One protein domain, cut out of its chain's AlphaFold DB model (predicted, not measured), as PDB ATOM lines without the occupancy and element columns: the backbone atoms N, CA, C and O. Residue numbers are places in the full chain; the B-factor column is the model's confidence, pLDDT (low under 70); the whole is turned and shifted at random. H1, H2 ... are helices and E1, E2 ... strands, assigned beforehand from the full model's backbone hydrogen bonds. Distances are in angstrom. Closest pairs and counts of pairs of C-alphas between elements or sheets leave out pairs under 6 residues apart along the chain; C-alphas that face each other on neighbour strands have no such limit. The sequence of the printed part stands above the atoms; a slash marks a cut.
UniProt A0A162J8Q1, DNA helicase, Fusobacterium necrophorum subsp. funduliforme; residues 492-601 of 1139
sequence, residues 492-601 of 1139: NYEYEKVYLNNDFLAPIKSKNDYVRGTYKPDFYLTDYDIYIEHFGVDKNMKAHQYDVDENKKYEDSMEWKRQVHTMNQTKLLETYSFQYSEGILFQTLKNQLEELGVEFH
ATOM      1  N   ASN A 492     386.934 308.067 170.223       83.38
ATOM      2  CA  ASN A 492     385.628 307.735 170.798       83.38
ATOM      3  C   ASN A 492     385.199 306.311 170.423       83.38
ATOM      4  O   ASN A 492     385.258 305.914 169.257       83.38
ATOM      5  N   TYR A 493     384.717 305.557 171.414       87.69
ATOM      6  CA  TYR A 493     384.256 304.187 171.227       87.69
ATOM      7  C   TYR A 493     382.995 303.873 172.047       87.69
ATOM      8  O   TYR A 493     382.739 304.465 173.094       87.69
ATOM      9  N   GLU A 494     382.214 302.902 171.578       86.62
ATOM     10  CA  GLU A 494     381.132 302.248 172.315       86.62
ATOM     11  C   GLU A 494     381.474 300.764 172.511       86.62
ATOM     12  O   GLU A 494     381.769 300.060 171.545       86.62
ATOM     13  N   TYR A 495     381.416 300.274 173.751       84.88
ATOM     14  CA  TYR A 495     381.694 298.871 174.082       84.88
ATOM     15  C   TYR A 495     380.430 298.008 174.028       84.88
ATOM     16  O   TYR A 495     379.372 298.409 174.523       84.88
ATOM     17  N   GLU A 496     380.529 296.815 173.436       84.00
ATOM     18  CA  GLU A 496     379.415 295.865 173.280       84.00
ATOM     19  C   GLU A 496     378.127 296.477 172.696       84.00
ATOM     20  O   GLU A 496     376.991 296.099 173.050       84.00
ATOM     21  N   LYS A 497     378.301 297.426 171.769       86.12
ATOM     22  CA  LYS A 497     377.203 298.019 171.009       86.12
ATOM     23  C   LYS A 497     376.478 296.926 170.233       86.12
ATOM     24  O   LYS A 497     377.092 296.053 169.627       86.12
ATOM     25  N   VAL A 498     375.146 296.974 170.225       84.38
ATOM     26  CA  VAL A 498     374.348 296.067 169.392       84.38
ATOM     27  C   VAL A 498     374.686 296.319 167.923       84.38
ATOM     28  O   VAL A 498     374.438 297.412 167.411       84.38
ATOM     29  N   TYR A 499     375.238 295.307 167.252       86.38
ATOM     30  CA  TYR A 499     375.687 295.417 165.869       86.38
ATOM     31  C   TYR A 499     374.522 295.792 164.949       86.38
ATOM     32  O   TYR A 499     373.506 295.092 164.931       86.38
ATOM     33  N   LEU A 500     374.652 296.924 164.247       84.50
ATOM     34  CA  LEU A 500     373.631 297.507 163.364       84.50
ATOM     35  C   LEU A 500     372.203 297.468 163.952       84.50
ATOM     36  O   LEU A 500     371.239 297.181 163.252       84.50
ATOM     37  N   ASN A 501     372.046 297.704 165.263       80.00
ATOM     38  CA  ASN A 501     370.751 297.626 165.964       80.00
ATOM     39  C   ASN A 501     369.980 296.309 165.739       80.00
ATOM     40  O   ASN A 501     368.753 296.274 165.840       80.00
ATOM     41  N   ASN A 502     370.714 295.217 165.505       79.31
ATOM     42  CA  ASN A 502     370.202 293.880 165.222       79.31
ATOM     43  C   ASN A 502     369.538 293.733 163.834       79.31
ATOM     44  O   ASN A 502     368.781 292.782 163.629       79.31
ATOM     45  N   ASP A 503     369.845 294.638 162.897       79.62
ATOM     46  CA  ASP A 503     369.408 294.622 161.495       79.62
ATOM     47  C   ASP A 503     370.621 294.466 160.558       79.62
ATOM     48  O   ASP A 503     371.235 295.439 160.127       79.62
ATOM     49  N   PHE A 504     371.033 293.218 160.313       82.06
ATOM     50  CA  PHE A 504     372.219 292.894 159.516       82.06
ATOM     51  C   PHE A 504     372.085 291.555 158.784       82.06
ATOM     52  O   PHE A 504     371.359 290.651 159.206       82.06
ATOM     53  N   LEU A 505     372.832 291.403 157.689       81.44
ATOM     54  CA  LEU A 505     372.960 290.149 156.948       81.44
ATOM     55  C   LEU A 505     373.899 289.184 157.683       81.44
ATOM     56  O   LEU A 505     374.988 289.567 158.099       81.44
ATOM     57  N   ALA A 506     373.511 287.917 157.814       80.06
ATOM     58  CA  ALA A 506     374.347 286.886 158.425       80.06
ATOM     59  C   ALA A 506     374.409 285.626 157.543       80.06
ATOM     60  O   ALA A 506     373.452 285.353 156.808       80.06
ATOM     61  N   PRO A 507     375.493 284.829 157.627       76.62
ATOM     62  CA  PRO A 507     375.606 283.563 156.909       76.62
ATOM     63  C   PRO A 507     374.429 282.622 157.211       76.62
ATOM     64  O   PRO A 507     373.930 282.562 158.340       76.62
ATOM     65  N   ILE A 508     373.980 281.870 156.200       62.78
ATOM     66  CA  ILE A 508     372.867 280.918 156.325       62.78
ATOM     67  C   ILE A 508     373.246 279.825 157.332       62.78
ATOM     68  O   ILE A 508     374.251 279.140 157.152       62.78
ATOM     69  N   LYS A 509     372.406 279.632 158.360       56.12
ATOM     70  CA  LYS A 509     372.599 278.617 159.407       56.12
ATOM     71  C   LYS A 509     372.824 277.227 158.802       56.12
ATOM     72  O   LYS A 509     371.945 276.702 158.113       56.12
ATOM     73  N   SER A 510     373.962 276.602 159.094       43.31
ATOM     74  CA  SER A 510     374.178 275.188 158.782       43.31
ATOM     75  C   SER A 510     373.257 274.309 159.646       43.31
ATOM     76  O   SER A 510     372.746 274.742 160.678       43.31
ATOM     77  N   LYS A 511     373.049 273.036 159.273       39.81
ATOM     78  CA  LYS A 511     372.250 272.068 160.066       39.81
ATOM     79  C   LYS A 511     372.740 271.877 161.517       39.81
ATOM     80  O   LYS A 511     372.005 271.276 162.298       39.81
ATOM     81  N   ASN A 512     373.928 272.384 161.854       41.44
ATOM     82  CA  ASN A 512     374.553 272.317 163.174       41.44
ATOM     83  C   ASN A 512     374.654 273.686 163.883       41.44
ATOM     84  O   ASN A 512     375.244 273.750 164.958       41.44
ATOM     85  N   ASP A 513     374.105 274.774 163.327       42.34
ATOM     86  CA  ASP A 513     374.190 276.095 163.964       42.34
ATOM     87  C   ASP A 513     373.277 276.206 165.192       42.34
ATOM     88  O   ASP A 513     372.051 276.074 165.116       42.34
ATOM     89  N   TYR A 514     373.891 276.509 166.332       48.59
ATOM     90  CA  TYR A 514     373.208 276.868 167.569       48.59
ATOM     91  C   TYR A 514     372.419 278.185 167.405       48.59
ATOM     92  O   TYR A 514     372.676 278.998 166.513       48.59
ATOM     93  N   VAL A 515     371.431 278.426 168.272       46.38
ATOM     94  CA  VAL A 515     370.698 279.703 168.302       46.38
ATOM     95  C   VAL A 515     371.654 280.811 168.760       46.38
ATOM     96  O   VAL A 515     371.894 280.968 169.952       46.38
ATOM     97  N   ARG A 516     372.219 281.570 167.813       58.16
ATOM     98  CA  ARG A 516     373.043 282.755 168.098       58.16
ATOM     99  C   ARG A 516     372.143 283.910 168.567       58.16
ATOM    100  O   ARG A 516     371.121 284.180 167.935       58.16
ATOM    101  N   GLY A 517     372.490 284.525 169.700       59.91
ATOM    102  CA  GLY A 517     371.799 285.695 170.259       59.91
ATOM    103  C   GLY A 517     372.121 286.997 169.511       59.91
ATOM    104  O   GLY A 517     372.654 286.970 168.406       59.91
ATOM    105  N   THR A 518     371.806 288.144 170.117       75.62
ATOM    106  CA  THR A 518     372.157 289.474 169.586       75.62
ATOM    107  C   THR A 518     373.675 289.630 169.474       75.62
ATOM    108  O   THR A 518     374.370 289.503 170.482       75.62
ATOM    109  N   TYR A 519     374.182 289.916 168.268       84.62
ATOM    110  CA  TYR A 519     375.611 290.136 168.035       84.62
ATOM    111  C   TYR A 519     376.054 291.508 168.553       84.62
ATOM    112  O   TYR A 519     375.388 292.524 168.325       84.62
ATOM    113  N   LYS A 520     377.174 291.511 169.272       86.69
ATOM    114  CA  LYS A 520     377.804 292.676 169.881       86.69
ATOM    115  C   LYS A 520     379.321 292.538 169.705       86.69
ATOM    116  O   LYS A 520     379.880 291.658 170.354       86.69
ATOM    117  N   PRO A 521     379.955 293.298 168.798       88.31
ATOM    118  CA  PRO A 521     381.412 293.397 168.745       88.31
ATOM    119  C   PRO A 521     381.949 294.056 170.016       88.31
ATOM    120  O   PRO A 521     381.218 294.807 170.668       88.31
ATOM    121  N   ASP A 522     383.213 293.793 170.343       87.81
ATOM    122  CA  ASP A 522     383.812 294.288 171.584       87.81
ATOM    123  C   ASP A 522     383.870 295.818 171.594       87.81
ATOM    124  O   ASP A 522     383.376 296.436 172.536       87.81
ATOM    125  N   PHE A 523     384.357 296.443 170.515       92.31
ATOM    126  CA  PHE A 523     384.382 297.904 170.382       92.31
ATOM    127  C   PHE A 523     383.803 298.383 169.052       92.31
ATOM    128  O   PHE A 523     383.972 297.754 168.007       92.31
ATOM    129  N   TYR A 524     383.163 299.549 169.088       92.75
ATOM    130  CA  TYR A 524     382.737 300.311 167.920       92.75
ATOM    131  C   TYR A 524     383.273 301.740 168.002       92.75
ATOM    132  O   TYR A 524     382.867 302.484 168.890       92.75
ATOM    133  N   LEU A 525     384.161 302.127 167.087       92.50
ATOM    134  CA  LEU A 525     384.722 303.475 167.005       92.50
ATOM    135  C   LEU A 525     383.745 304.385 166.258       92.50
ATOM    136  O   LEU A 525     383.581 304.264 165.042       92.50
ATOM    137  N   THR A 526     383.085 305.286 166.983       86.88
ATOM    138  CA  THR A 526     381.930 306.045 166.473       86.88
ATOM    139  C   THR A 526     382.291 307.016 165.361       86.88
ATOM    140  O   THR A 526     381.508 307.206 164.435       86.88
ATOM    141  N   ASP A 527     383.481 307.604 165.442       87.94
ATOM    142  CA  ASP A 527     383.900 308.687 164.548       87.94
ATOM    143  C   ASP A 527     384.418 308.157 163.202       87.94
ATOM    144  O   ASP A 527     384.453 308.883 162.210       87.94
ATOM    145  N   TYR A 528     384.782 306.871 163.155       90.94
ATOM    146  CA  TYR A 528     385.469 306.246 162.019       90.94
ATOM    147  C   TYR A 528     384.688 305.092 161.376       90.94
ATOM    148  O   TYR A 528     385.088 304.593 160.317       90.94
ATOM    149  N   ASP A 529     383.587 304.680 162.009       91.50
ATOM    150  CA  ASP A 529     382.766 303.527 161.631       91.50
ATOM    151  C   ASP A 529     383.595 302.231 161.516       91.50
ATOM    152  O   ASP A 529     383.590 301.524 160.506       91.50
ATOM    153  N   ILE A 530     384.379 301.956 162.565       94.88
ATOM    154  CA  ILE A 530     385.268 300.789 162.673       94.88
ATOM    155  C   ILE A 530     384.810 299.916 163.838       94.88
ATOM    156  O   ILE A 530     384.548 300.411 164.932       94.88
ATOM    157  N   TYR A 531     384.760 298.606 163.626       94.56
ATOM    158  CA  TYR A 531     384.504 297.614 164.665       94.56
ATOM    159  C   TYR A 531     385.798 296.899 165.046       94.56
ATOM    160  O   TYR A 531     386.602 296.586 164.173       94.56
ATOM    161  N   ILE A 532     385.984 296.610 166.332       95.06
ATOM    162  CA  ILE A 532     387.126 295.841 166.835       95.06
ATOM    163  C   ILE A 532     386.608 294.593 167.544       95.06
ATOM    164  O   ILE A 532     385.697 294.671 168.371       95.06
ATOM    165  N   GLU A 533     387.211 293.456 167.220       93.56
ATOM    166  CA  GLU A 533     387.046 292.183 167.921       93.56
ATOM    167  C   GLU A 533     388.376 291.759 168.545       93.56
ATOM    168  O   GLU A 533     389.434 291.824 167.907       93.56
ATOM    169  N   HIS A 534     388.317 291.323 169.798       91.06
ATOM    170  CA  HIS A 534     389.443 290.785 170.536       91.06
ATOM    171  C   HIS A 534     389.270 289.275 170.733       91.06
ATOM    172  O   HIS A 534     388.298 288.799 171.322       91.06
ATOM    173  N   PHE A 535     390.224 288.492 170.230       88.88
ATOM    174  CA  PHE A 535     390.156 287.035 170.261       88.88
ATOM    175  C   PHE A 535     391.158 286.419 171.240       88.88
ATOM    176  O   PHE A 535     392.368 286.622 171.143       88.88
ATOM    177  N   GLY A 536     390.620 285.567 172.115       82.88
ATOM    178  CA  GLY A 536     391.308 284.792 173.150       82.88
ATOM    179  C   GLY A 536     392.143 283.621 172.629       82.88
ATOM    180  O   GLY A 536     391.876 282.489 173.037       82.88
ATOM    181  N   VAL A 537     393.064 283.855 171.687       82.94
ATOM    182  CA  VAL A 537     393.794 282.800 170.953       82.94
ATOM    183  C   VAL A 537     395.315 282.936 171.026       82.94
ATOM    184  O   VAL A 537     395.859 284.029 171.196       82.94
ATOM    185  N   ASP A 538     395.995 281.801 170.858       80.81
ATOM    186  CA  ASP A 538     397.447 281.709 170.713       80.81
ATOM    187  C   ASP A 538     397.928 282.076 169.289       80.81
ATOM    188  O   ASP A 538     397.139 282.389 168.393       80.81
ATOM    189  N   LYS A 539     399.245 281.983 169.046       82.81
ATOM    190  CA  LYS A 539     399.853 282.225 167.719       82.81
ATOM    191  C   LYS A 539     399.359 281.285 166.617       82.81
ATOM    192  O   LYS A 539     399.479 281.614 165.440       82.81
ATOM    193  N   ASN A 540     398.845 280.113 166.981       81.94
ATOM    194  CA  ASN A 540     398.300 279.134 166.046       81.94
ATOM    195  C   ASN A 540     396.787 279.319 165.832       81.94
ATOM    196  O   ASN A 540     396.161 278.468 165.196       81.94
ATOM    197  N   MET A 541     396.204 280.414 166.339       83.31
ATOM    198  CA  MET A 541     394.772 280.722 166.290       83.31
ATOM    199  C   MET A 541     393.907 279.692 167.032       83.31
ATOM    200  O   MET A 541     392.751 279.462 166.668       83.31
ATOM    201  N   LYS A 542     394.467 279.055 168.066       79.19
ATOM    202  CA  LYS A 542     393.795 278.070 168.914       79.19
ATOM    203  C   LYS A 542     393.473 278.652 170.283       79.19
ATOM    204  O   LYS A 542     394.253 279.394 170.874       79.19
ATOM    205  N   ALA A 543     392.314 278.260 170.801       73.81
ATOM    206  CA  ALA A 543     391.854 278.578 172.143       73.81
ATOM    207  C   ALA A 543     392.033 277.330 173.030       73.81
ATOM    208  O   ALA A 543     391.108 276.546 173.256       73.81
ATOM    209  N   HIS A 544     393.264 277.106 173.503       65.31
ATOM    210  CA  HIS A 544     393.684 275.898 174.233       65.31
ATOM    211  C   HIS A 544     392.881 275.574 175.505       65.31
ATOM    212  O   HIS A 544     392.929 274.444 175.982       65.31
ATOM    213  N   GLN A 545     392.110 276.528 176.017       54.97
ATOM    214  CA  GLN A 545     391.201 276.368 177.147       54.97
ATOM    215  C   GLN A 545     389.958 275.505 176.853       54.97
ATOM    216  O   GLN A 545     389.219 275.172 177.782       54.97
ATOM    217  N   TYR A 546     389.703 275.172 175.584       61.88
ATOM    218  CA  TYR A 546     388.567 274.362 175.140       61.88
ATOM    219  C   TYR A 546     388.993 272.957 174.706       61.88
ATOM    220  O   TYR A 546     390.102 272.746 174.209       61.88
ATOM    221  N   ASP A 547     388.080 271.989 174.815       63.25
ATOM    222  CA  ASP A 547     388.287 270.683 174.187       63.25
ATOM    223  C   ASP A 547     388.287 270.783 172.646       63.25
ATOM    224  O   ASP A 547     388.083 271.849 172.061       63.25
ATOM    225  N   VAL A 548     388.568 269.672 171.961       68.94
ATOM    226  CA  VAL A 548     388.708 269.646 170.493       68.94
ATOM    227  C   VAL A 548     387.426 270.094 169.776       68.94
ATOM    228  O   VAL A 548     387.500 270.801 168.767       68.94
ATOM    229  N   ASP A 549     386.256 269.714 170.287       66.06
ATOM    230  CA  ASP A 549     384.968 270.034 169.667       66.06
ATOM    231  C   ASP A 549     384.554 271.485 169.949       66.06
ATOM    232  O   ASP A 549     383.929 272.144 169.113       66.06
ATOM    233  N   GLU A 550     384.904 272.012 171.119       62.06
ATOM    234  CA  GLU A 550     384.651 273.394 171.514       62.06
ATOM    235  C   GLU A 550     385.615 274.390 170.858       62.06
ATOM    236  O   GLU A 550     385.166 275.455 170.425       62.06
ATOM    237  N   ASN A 551     386.890 274.026 170.677       74.12
ATOM    238  CA  ASN A 551     387.844 274.810 169.885       74.12
ATOM    239  C   ASN A 551     387.306 275.054 168.474       74.12
ATOM    240  O   ASN A 551     387.297 276.183 167.986       74.12
ATOM    241  N   LYS A 552     386.741 274.010 167.860       75.44
ATOM    242  CA  LYS A 552     386.119 274.118 166.542       75.44
ATOM    243  C   LYS A 552     384.939 275.092 166.524       75.44
ATOM    244  O   LYS A 552     384.822 275.885 165.600       75.44
ATOM    245  N   LYS A 553     384.097 275.102 167.563       71.94
ATOM    246  CA  LYS A 553     382.999 276.084 167.680       71.94
ATOM    247  C   LYS A 553     383.512 277.512 167.845       71.94
ATOM    248  O   LYS A 553     382.868 278.442 167.360       71.94
ATOM    249  N   TYR A 554     384.619 277.698 168.562       76.75
ATOM    250  CA  TYR A 554     385.242 279.008 168.730       76.75
ATOM    251  C   TYR A 554     385.810 279.512 167.395       76.75
ATOM    252  O   TYR A 554     385.500 280.630 166.991       76.75
ATOM    253  N   GLU A 555     386.519 278.655 166.655       81.94
ATOM    254  CA  GLU A 555     386.992 278.920 165.287       81.94
ATOM    255  C   GLU A 555     385.839 279.266 164.333       81.94
ATOM    256  O   GLU A 555     385.868 280.310 163.680       81.94
ATOM    257  N   ASP A 556     384.774 278.458 164.333       81.19
ATOM    258  CA  ASP A 556     383.561 278.706 163.545       81.19
ATOM    259  C   ASP A 556     382.879 280.031 163.944       81.19
ATOM    260  O   ASP A 556     382.195 280.667 163.141       81.19
ATOM    261  N   SER A 557     383.025 280.467 165.199       81.62
ATOM    262  CA  SER A 557     382.502 281.748 165.679       81.62
ATOM    263  C   SER A 557     383.327 282.934 165.181       81.62
ATOM    264  O   SER A 557     382.736 283.918 164.733       81.62
ATOM    265  N   MET A 558     384.662 282.839 165.214       87.62
ATOM    266  CA  MET A 558     385.557 283.861 164.653       87.62
ATOM    267  C   MET A 558     385.285 284.048 163.159       87.62
ATOM    268  O   MET A 558     385.062 285.165 162.694       87.62
ATOM    269  N   GLU A 559     385.206 282.941 162.421       87.81
ATOM    270  CA  GLU A 559     384.938 282.962 160.985       87.81
ATOM    271  C   GLU A 559     383.546 283.523 160.669       87.81
ATOM    272  O   GLU A 559     383.378 284.337 159.762       87.81
ATOM    273  N   TRP A 560     382.538 283.173 161.472       87.50
ATOM    274  CA  TRP A 560     381.206 283.755 161.338       87.50
ATOM    275  C   TRP A 560     381.213 285.277 161.533       87.50
ATOM    276  O   TRP A 560     380.575 285.981 160.752       87.50
ATOM    277  N   LYS A 561     381.947 285.802 162.526       88.94
ATOM    278  CA  LYS A 561     382.072 287.255 162.753       88.94
ATOM    279  C   LYS A 561     382.699 287.941 161.535       88.94
ATOM    280  O   LYS A 561     382.125 288.903 161.028       88.94
ATOM    281  N   ARG A 562     383.792 287.396 160.987       92.81
ATOM    282  CA  ARG A 562     384.427 287.896 159.748       92.81
ATOM    283  C   ARG A 562     383.453 287.957 158.578       92.81
ATOM    284  O   ARG A 562     383.368 288.970 157.883       92.81
ATOM    285  N   GLN A 563     382.684 286.887 158.377       88.88
ATOM    286  CA  GLN A 563     381.701 286.811 157.298       88.88
ATOM    287  C   GLN A 563     380.557 287.805 157.494       88.88
ATOM    288  O   GLN A 563     380.139 288.427 156.522       88.88
ATOM    289  N   VAL A 564     380.077 288.004 158.725       88.75
ATOM    290  CA  VAL A 564     379.066 289.026 159.033       88.75
ATOM    291  C   VAL A 564     379.564 290.414 158.633       88.75
ATOM    292  O   VAL A 564     378.858 291.113 157.907       88.75
ATOM    293  N   HIS A 565     380.778 290.806 159.024       92.00
ATOM    294  CA  HIS A 565     381.321 292.113 158.627       92.00
ATOM    295  C   HIS A 565     381.528 292.213 157.108       92.00
ATOM    296  O   HIS A 565     381.123 293.191 156.486       92.00
ATOM    297  N   THR A 566     382.017 291.143 156.471       91.38
ATOM    298  CA  THR A 566     382.183 291.080 155.006       91.38
ATOM    299  C   THR A 566     380.853 291.240 154.256       91.38
ATOM    300  O   THR A 566     380.772 291.993 153.287       91.38
ATOM    301  N   MET A 567     379.787 290.559 154.697       88.19
ATOM    302  CA  MET A 567     378.464 290.608 154.055       88.19
ATOM    303  C   MET A 567     377.777 291.969 154.210       88.19
ATOM    304  O   MET A 567     377.002 292.354 153.336       88.19
ATOM    305  N   ASN A 568     378.049 292.681 155.305       90.00
ATOM    306  CA  ASN A 568     377.486 294.005 155.576       90.00
ATOM    307  C   ASN A 568     378.427 295.153 155.181       90.00
ATOM    308  O   ASN A 568     378.066 296.307 155.375       90.00
ATOM    309  N   GLN A 569     379.596 294.846 154.604       90.00
ATOM    310  CA  GLN A 569     380.595 295.821 154.145       90.00
ATOM    311  C   GLN A 569     381.076 296.784 155.244       90.00
ATOM    312  O   GLN A 569     381.360 297.951 154.983       90.00
ATOM    313  N   THR A 570     381.183 296.291 156.475       91.94
ATOM    314  CA  THR A 570     381.699 297.047 157.622       91.94
ATOM    315  C   THR A 570     383.201 296.820 157.800       91.94
ATOM    316  O   THR A 570     383.748 295.786 157.406       91.94
ATOM    317  N   LYS A 571     383.894 297.792 158.402       93.38
ATOM    318  CA  LYS A 571     385.330 297.692 158.700       93.38
ATOM    319  C   LYS A 571     385.533 296.933 160.012       93.38
ATOM    320  O   LYS A 571     385.100 297.412 161.058       93.38
ATOM    321  N   LEU A 572     386.206 295.784 159.957       94.38
ATOM    322  CA  LEU A 572     386.565 294.978 161.127       94.38
ATOM    323  C   LEU A 572     388.081 294.998 161.340       94.38
ATOM    324  O   LEU A 572     388.835 294.660 160.430       94.38
ATOM    325  N   LEU A 573     388.506 295.336 162.553       95.62
ATOM    326  CA  LEU A 573     389.851 295.106 163.060       95.62
ATOM    327  C   LEU A 573     389.845 293.942 164.046       95.62
ATOM    328  O   LEU A 573     388.936 293.799 164.864       95.62
ATOM    329  N   GLU A 574     390.891 293.128 163.978       94.56
ATOM    330  CA  GLU A 574     391.085 291.995 164.873       94.56
ATOM    331  C   GLU A 574     392.336 292.214 165.714       94.56
ATOM    332  O   GLU A 574     393.401 292.569 165.202       94.56
ATOM    333  N   THR A 575     392.191 291.960 167.006       92.56
ATOM    334  CA  THR A 575     393.289 291.911 167.968       92.56
ATOM    335  C   THR A 575     393.279 290.557 168.666       92.56
ATOM    336  O   THR A 575     392.230 289.918 168.771       92.56
ATOM    337  N   TYR A 576     394.435 290.098 169.139       90.31
ATOM    338  CA  TYR A 576     394.578 288.749 169.693       90.31
ATOM    339  C   TYR A 576     395.308 288.760 171.036       90.31
ATOM    340  O   TYR A 576     396.245 289.540 171.222       90.31
ATOM    341  N   SER A 577     394.944 287.853 171.944       82.50
ATOM    342  CA  SER A 577     395.600 287.731 173.256       82.50
ATOM    343  C   SER A 577     397.102 287.470 173.146       82.50
ATOM    344  O   SER A 577     397.874 288.048 173.908       82.50
ATOM    345  N   PHE A 578     397.564 286.692 172.155       81.69
ATOM    346  CA  PHE A 578     399.008 286.491 171.961       81.69
ATOM    347  C   PHE A 578     399.761 287.798 171.658       81.69
ATOM    348  O   PHE A 578     400.917 287.945 172.032       81.69
ATOM    349  N   GLN A 579     399.126 288.778 171.005       83.31
ATOM    350  CA  GLN A 579     399.765 290.076 170.756       83.31
ATOM    351  C   GLN A 579     399.926 290.862 172.058       83.31
ATOM    352  O   GLN A 579     400.871 291.638 172.206       83.31
ATOM    353  N   TYR A 580     398.993 290.680 172.993       74.44
ATOM    354  CA  TYR A 580     399.035 291.316 174.301       74.44
ATOM    355  C   TYR A 580     400.084 290.674 175.204       74.44
ATOM    356  O   TYR A 580     400.872 291.396 175.814       74.44
ATOM    357  N   SER A 581     400.153 289.339 175.235       65.88
ATOM    358  CA  SER A 581     401.183 288.616 175.987       65.88
ATOM    359  C   SER A 581     402.591 288.859 175.441       65.88
ATOM    360  O   SER A 581     403.541 288.868 176.207       65.88
ATOM    361  N   GLU A 582     402.743 289.147 174.147       72.75
ATOM    362  CA  GLU A 582     404.026 289.548 173.552       72.75
ATOM    363  C   GLU A 582     404.317 291.054 173.639       72.75
ATOM    364  O   GLU A 582     405.336 291.511 173.127       72.75
ATOM    365  N   GLY A 583     403.433 291.852 174.243       67.62
ATOM    366  CA  GLY A 583     403.600 293.302 174.377       67.62
ATOM    367  C   GLY A 583     403.600 294.085 173.055       67.62
ATOM    368  O   GLY A 583     403.984 295.252 173.036       67.62
ATOM    369  N   ILE A 584     403.148 293.482 171.952       79.62
ATOM    370  CA  ILE A 584     403.065 294.117 170.624       79.62
ATOM    371  C   ILE A 584     401.653 294.603 170.270       79.62
ATOM    372  O   ILE A 584     401.475 295.239 169.227       79.62
ATOM    373  N   LEU A 585     400.648 294.320 171.109       84.12
ATOM    374  CA  LEU A 585     399.239 294.649 170.859       84.12
ATOM    375  C   LEU A 585     399.051 296.118 170.483       84.12
ATOM    376  O   LEU A 585     398.485 296.410 169.437       84.12
ATOM    377  N   PHE A 586     399.533 297.043 171.315       82.62
ATOM    378  CA  PHE A 586     399.279 298.469 171.111       82.62
ATOM    379  C   PHE A 586     399.971 299.014 169.865       82.62
ATOM    380  O   PHE A 586     399.381 299.813 169.146       82.62
ATOM    381  N   GLN A 587     401.187 298.548 169.563       81.25
ATOM    382  CA  GLN A 587     401.874 298.928 168.330       81.25
ATOM    383  C   GLN A 587     401.137 298.390 167.098       81.25
ATOM    384  O   GLN A 587     400.996 299.099 166.106       81.25
ATOM    385  N   THR A 588     400.642 297.153 167.173       87.56
ATOM    386  CA  THR A 588     399.891 296.524 166.081       87.56
ATOM    387  C   THR A 588     398.563 297.240 165.850       87.56
ATOM    388  O   THR A 588     398.270 297.629 164.723       87.56
ATOM    389  N   LEU A 589     397.805 297.484 166.921       91.12
ATOM    390  CA  LEU A 589     396.536 298.202 166.877       91.12
ATOM    391  C   LEU A 589     396.724 299.632 166.360       91.12
ATOM    392  O   LEU A 589     395.944 300.084 165.527       91.12
ATOM    393  N   LYS A 590     397.781 300.329 166.799       88.12
ATOM    394  CA  LYS A 590     398.121 301.665 166.298       88.12
ATOM    395  C   LYS A 590     398.317 301.656 164.784       88.12
ATOM    396  O   LYS A 590     397.635 302.401 164.092       88.12
ATOM    397  N   ASN A 591     399.185 300.778 164.280       90.19
ATOM    398  CA  ASN A 591     399.468 300.679 162.849       90.19
ATOM    399  C   ASN A 591     398.192 300.366 162.043       90.19
ATOM    400  O   ASN A 591     397.931 301.007 161.030       90.19
ATOM    401  N   GLN A 592     397.366 299.424 162.519       94.00
ATOM    402  CA  GLN A 592     396.095 299.060 161.878       94.00
ATOM    403  C   GLN A 592     395.102 300.232 161.808       94.00
ATOM    404  O   GLN A 592     394.395 300.396 160.816       94.00
ATOM    405  N   LEU A 593     395.029 301.048 162.861       93.19
ATOM    406  CA  LEU A 593     394.162 302.225 162.911       93.19
ATOM    407  C   LEU A 593     394.685 303.349 161.998       93.19
ATOM    408  O   LEU A 593     393.896 303.948 161.267       93.19
ATOM    409  N   GLU A 594     396.000 303.598 161.978       91.62
ATOM    410  CA  GLU A 594     396.630 304.580 161.079       91.62
ATOM    411  C   GLU A 594     396.405 304.220 159.599       91.62
ATOM    412  O   GLU A 594     396.060 305.090 158.798       91.62
ATOM    413  N   GLU A 595     396.508 302.936 159.235       92.75
ATOM    414  CA  GLU A 595     396.209 302.446 157.879       92.75
ATOM    415  C   GLU A 595     394.753 302.706 157.452       92.75
ATOM    416  O   GLU A 595     394.479 302.923 156.270       92.75
ATOM    417  N   LEU A 596     393.817 302.727 158.406       92.06
ATOM    418  CA  LEU A 596     392.406 303.044 158.170       92.06
ATOM    419  C   LEU A 596     392.093 304.550 158.231       92.06
ATOM    420  O   LEU A 596     390.924 304.927 158.101       92.06
ATOM    421  N   GLY A 597     393.115 305.398 158.380       89.12
ATOM    422  CA  GLY A 597     392.981 306.854 158.416       89.12
ATOM    423  C   GLY A 597     392.443 307.395 159.740       89.12
ATOM    424  O   GLY A 597     391.828 308.457 159.749       89.12
ATOM    425  N   VAL A 598     392.626 306.662 160.842       90.44
ATOM    426  CA  VAL A 598     392.269 307.138 162.184       90.44
ATOM    427  C   VAL A 598     393.276 308.192 162.629       90.44
ATOM    428  O   VAL A 598     394.481 307.935 162.655       90.44
ATOM    429  N   GLU A 599     392.788 309.376 162.994       86.38
ATOM    430  CA  GLU A 599     393.630 310.438 163.534       86.38
ATOM    431  C   GLU A 599     393.839 310.225 165.035       86.38
ATOM    432  O   GLU A 599     392.892 310.086 165.813       86.38
ATOM    433  N   PHE A 600     395.108 310.191 165.438       81.06
ATOM    434  CA  PHE A 600     395.506 310.074 166.832       81.06
ATOM    435  C   PHE A 600     395.626 311.470 167.435       81.06
ATOM    436  O   PHE A 600     396.551 312.223 167.122       81.06
ATOM    437  N   HIS A 601     394.710 311.796 168.339       76.69
ATOM    438  CA  HIS A 601     394.798 312.989 169.166       76.69
ATOM    439  C   HIS A 601     395.184 312.549 170.565       76.69
ATOM    440  O   HIS A 601     394.336 312.312 171.423       76.69
TER     441      HIS A 601
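Overview. This is residues 492 to 601 of the 1139 residues of the protein "DNA helicase" of Fusobacterium necrophorum subsp. funduliforme (UniProt A0A162J8Q1). A small, twisted four-stranded sheet forms a wall, with the long helix H2 along one of its faces over E3 and E4, and the shorter helix H4 over the edge strand E4 on the other face. A long link, residues 503 to 522, loops away from the sheet between H1 and E2, and H3 makes a short corner between E4 and H4. The printed part has 110 residues, with four named helices and four named strands in the order E1, H1, E2, E3, H2, E4, H3, H4; the sheet is mixed, in the order E1, E2, E3, E4, and the class is mixed, helices and strands. The whole is compact, with a radius of gyration of the C-alphas of 14.9 A, and only just flat, spanning 47 by 35 by 19 A.

Along the chain. Find C-alpha 493 at (384.256, 304.187, 171.227), where E1, residues 493 to 495, begins. H1 follows at residues 499 to 502, then E2 at 523 to 525. E3, residues 530 to 535, runs 16.5 A. Look next for C-alpha 548 at (388.708, 269.646, 170.493); from there H2 runs 30.7 A to residue 568. E4, residues 571 to 576, covers 16.9 A and is followed directly by H3, residues 577 to 581. H4, residues 585 to 595, runs 15.4 A and ends at C-alpha 595, (396.209, 302.446, 157.879).

Arrangement. Start in the sheet, where E3 and E4 are parallel at 25 degrees; look for N 533 and O 573, 2.9 A apart. E2 and E3 are an antiparallel hairpin, with N 525 and O 530 at 2.8 A. E1 and E2 are antiparallel, with N 494 and O 524 at 2.8 A. E3, H2 and E4 form a strand-helix-strand unit, two parallel neighbour strands with a helix between them, and its crossover is right-handed. H2 is on the sheet at a height of 11.5 A, along the strands, at 6 degrees to E3 on the local plane; the closest C-alphas of H2 and E4 are those of His 565 and Leu 572, 6.5 A apart. On the opposite face, H4 is on the sheet over E4 at a height of 9.3 A, its closest C-alphas to E4 being Leu 585 and Thr 575, 7.2 A apart. H3 and H4 touch only at the corner, and only just, with 3 pairs of C-alphas within 8 A; the closest are Gln 579 and Leu 585, 4.6 A apart. H1 is not on the sheet and is apart from H2. In H2, H3 and H4 every O i to N i+4 pair is within hydrogen-bond range; H1 is too short for such a pair.

Size, cuts and confidence. The two C-alphas farthest apart are those of Lys 511 and His 601, 47.6 A. The printed part has no cut, and its long links are H1 to E2 and E3 to H2. The mean pLDDT of the printed part is 80.9; look for values under 70 at residues 508 to 517, 544 to 550, 581 and 583.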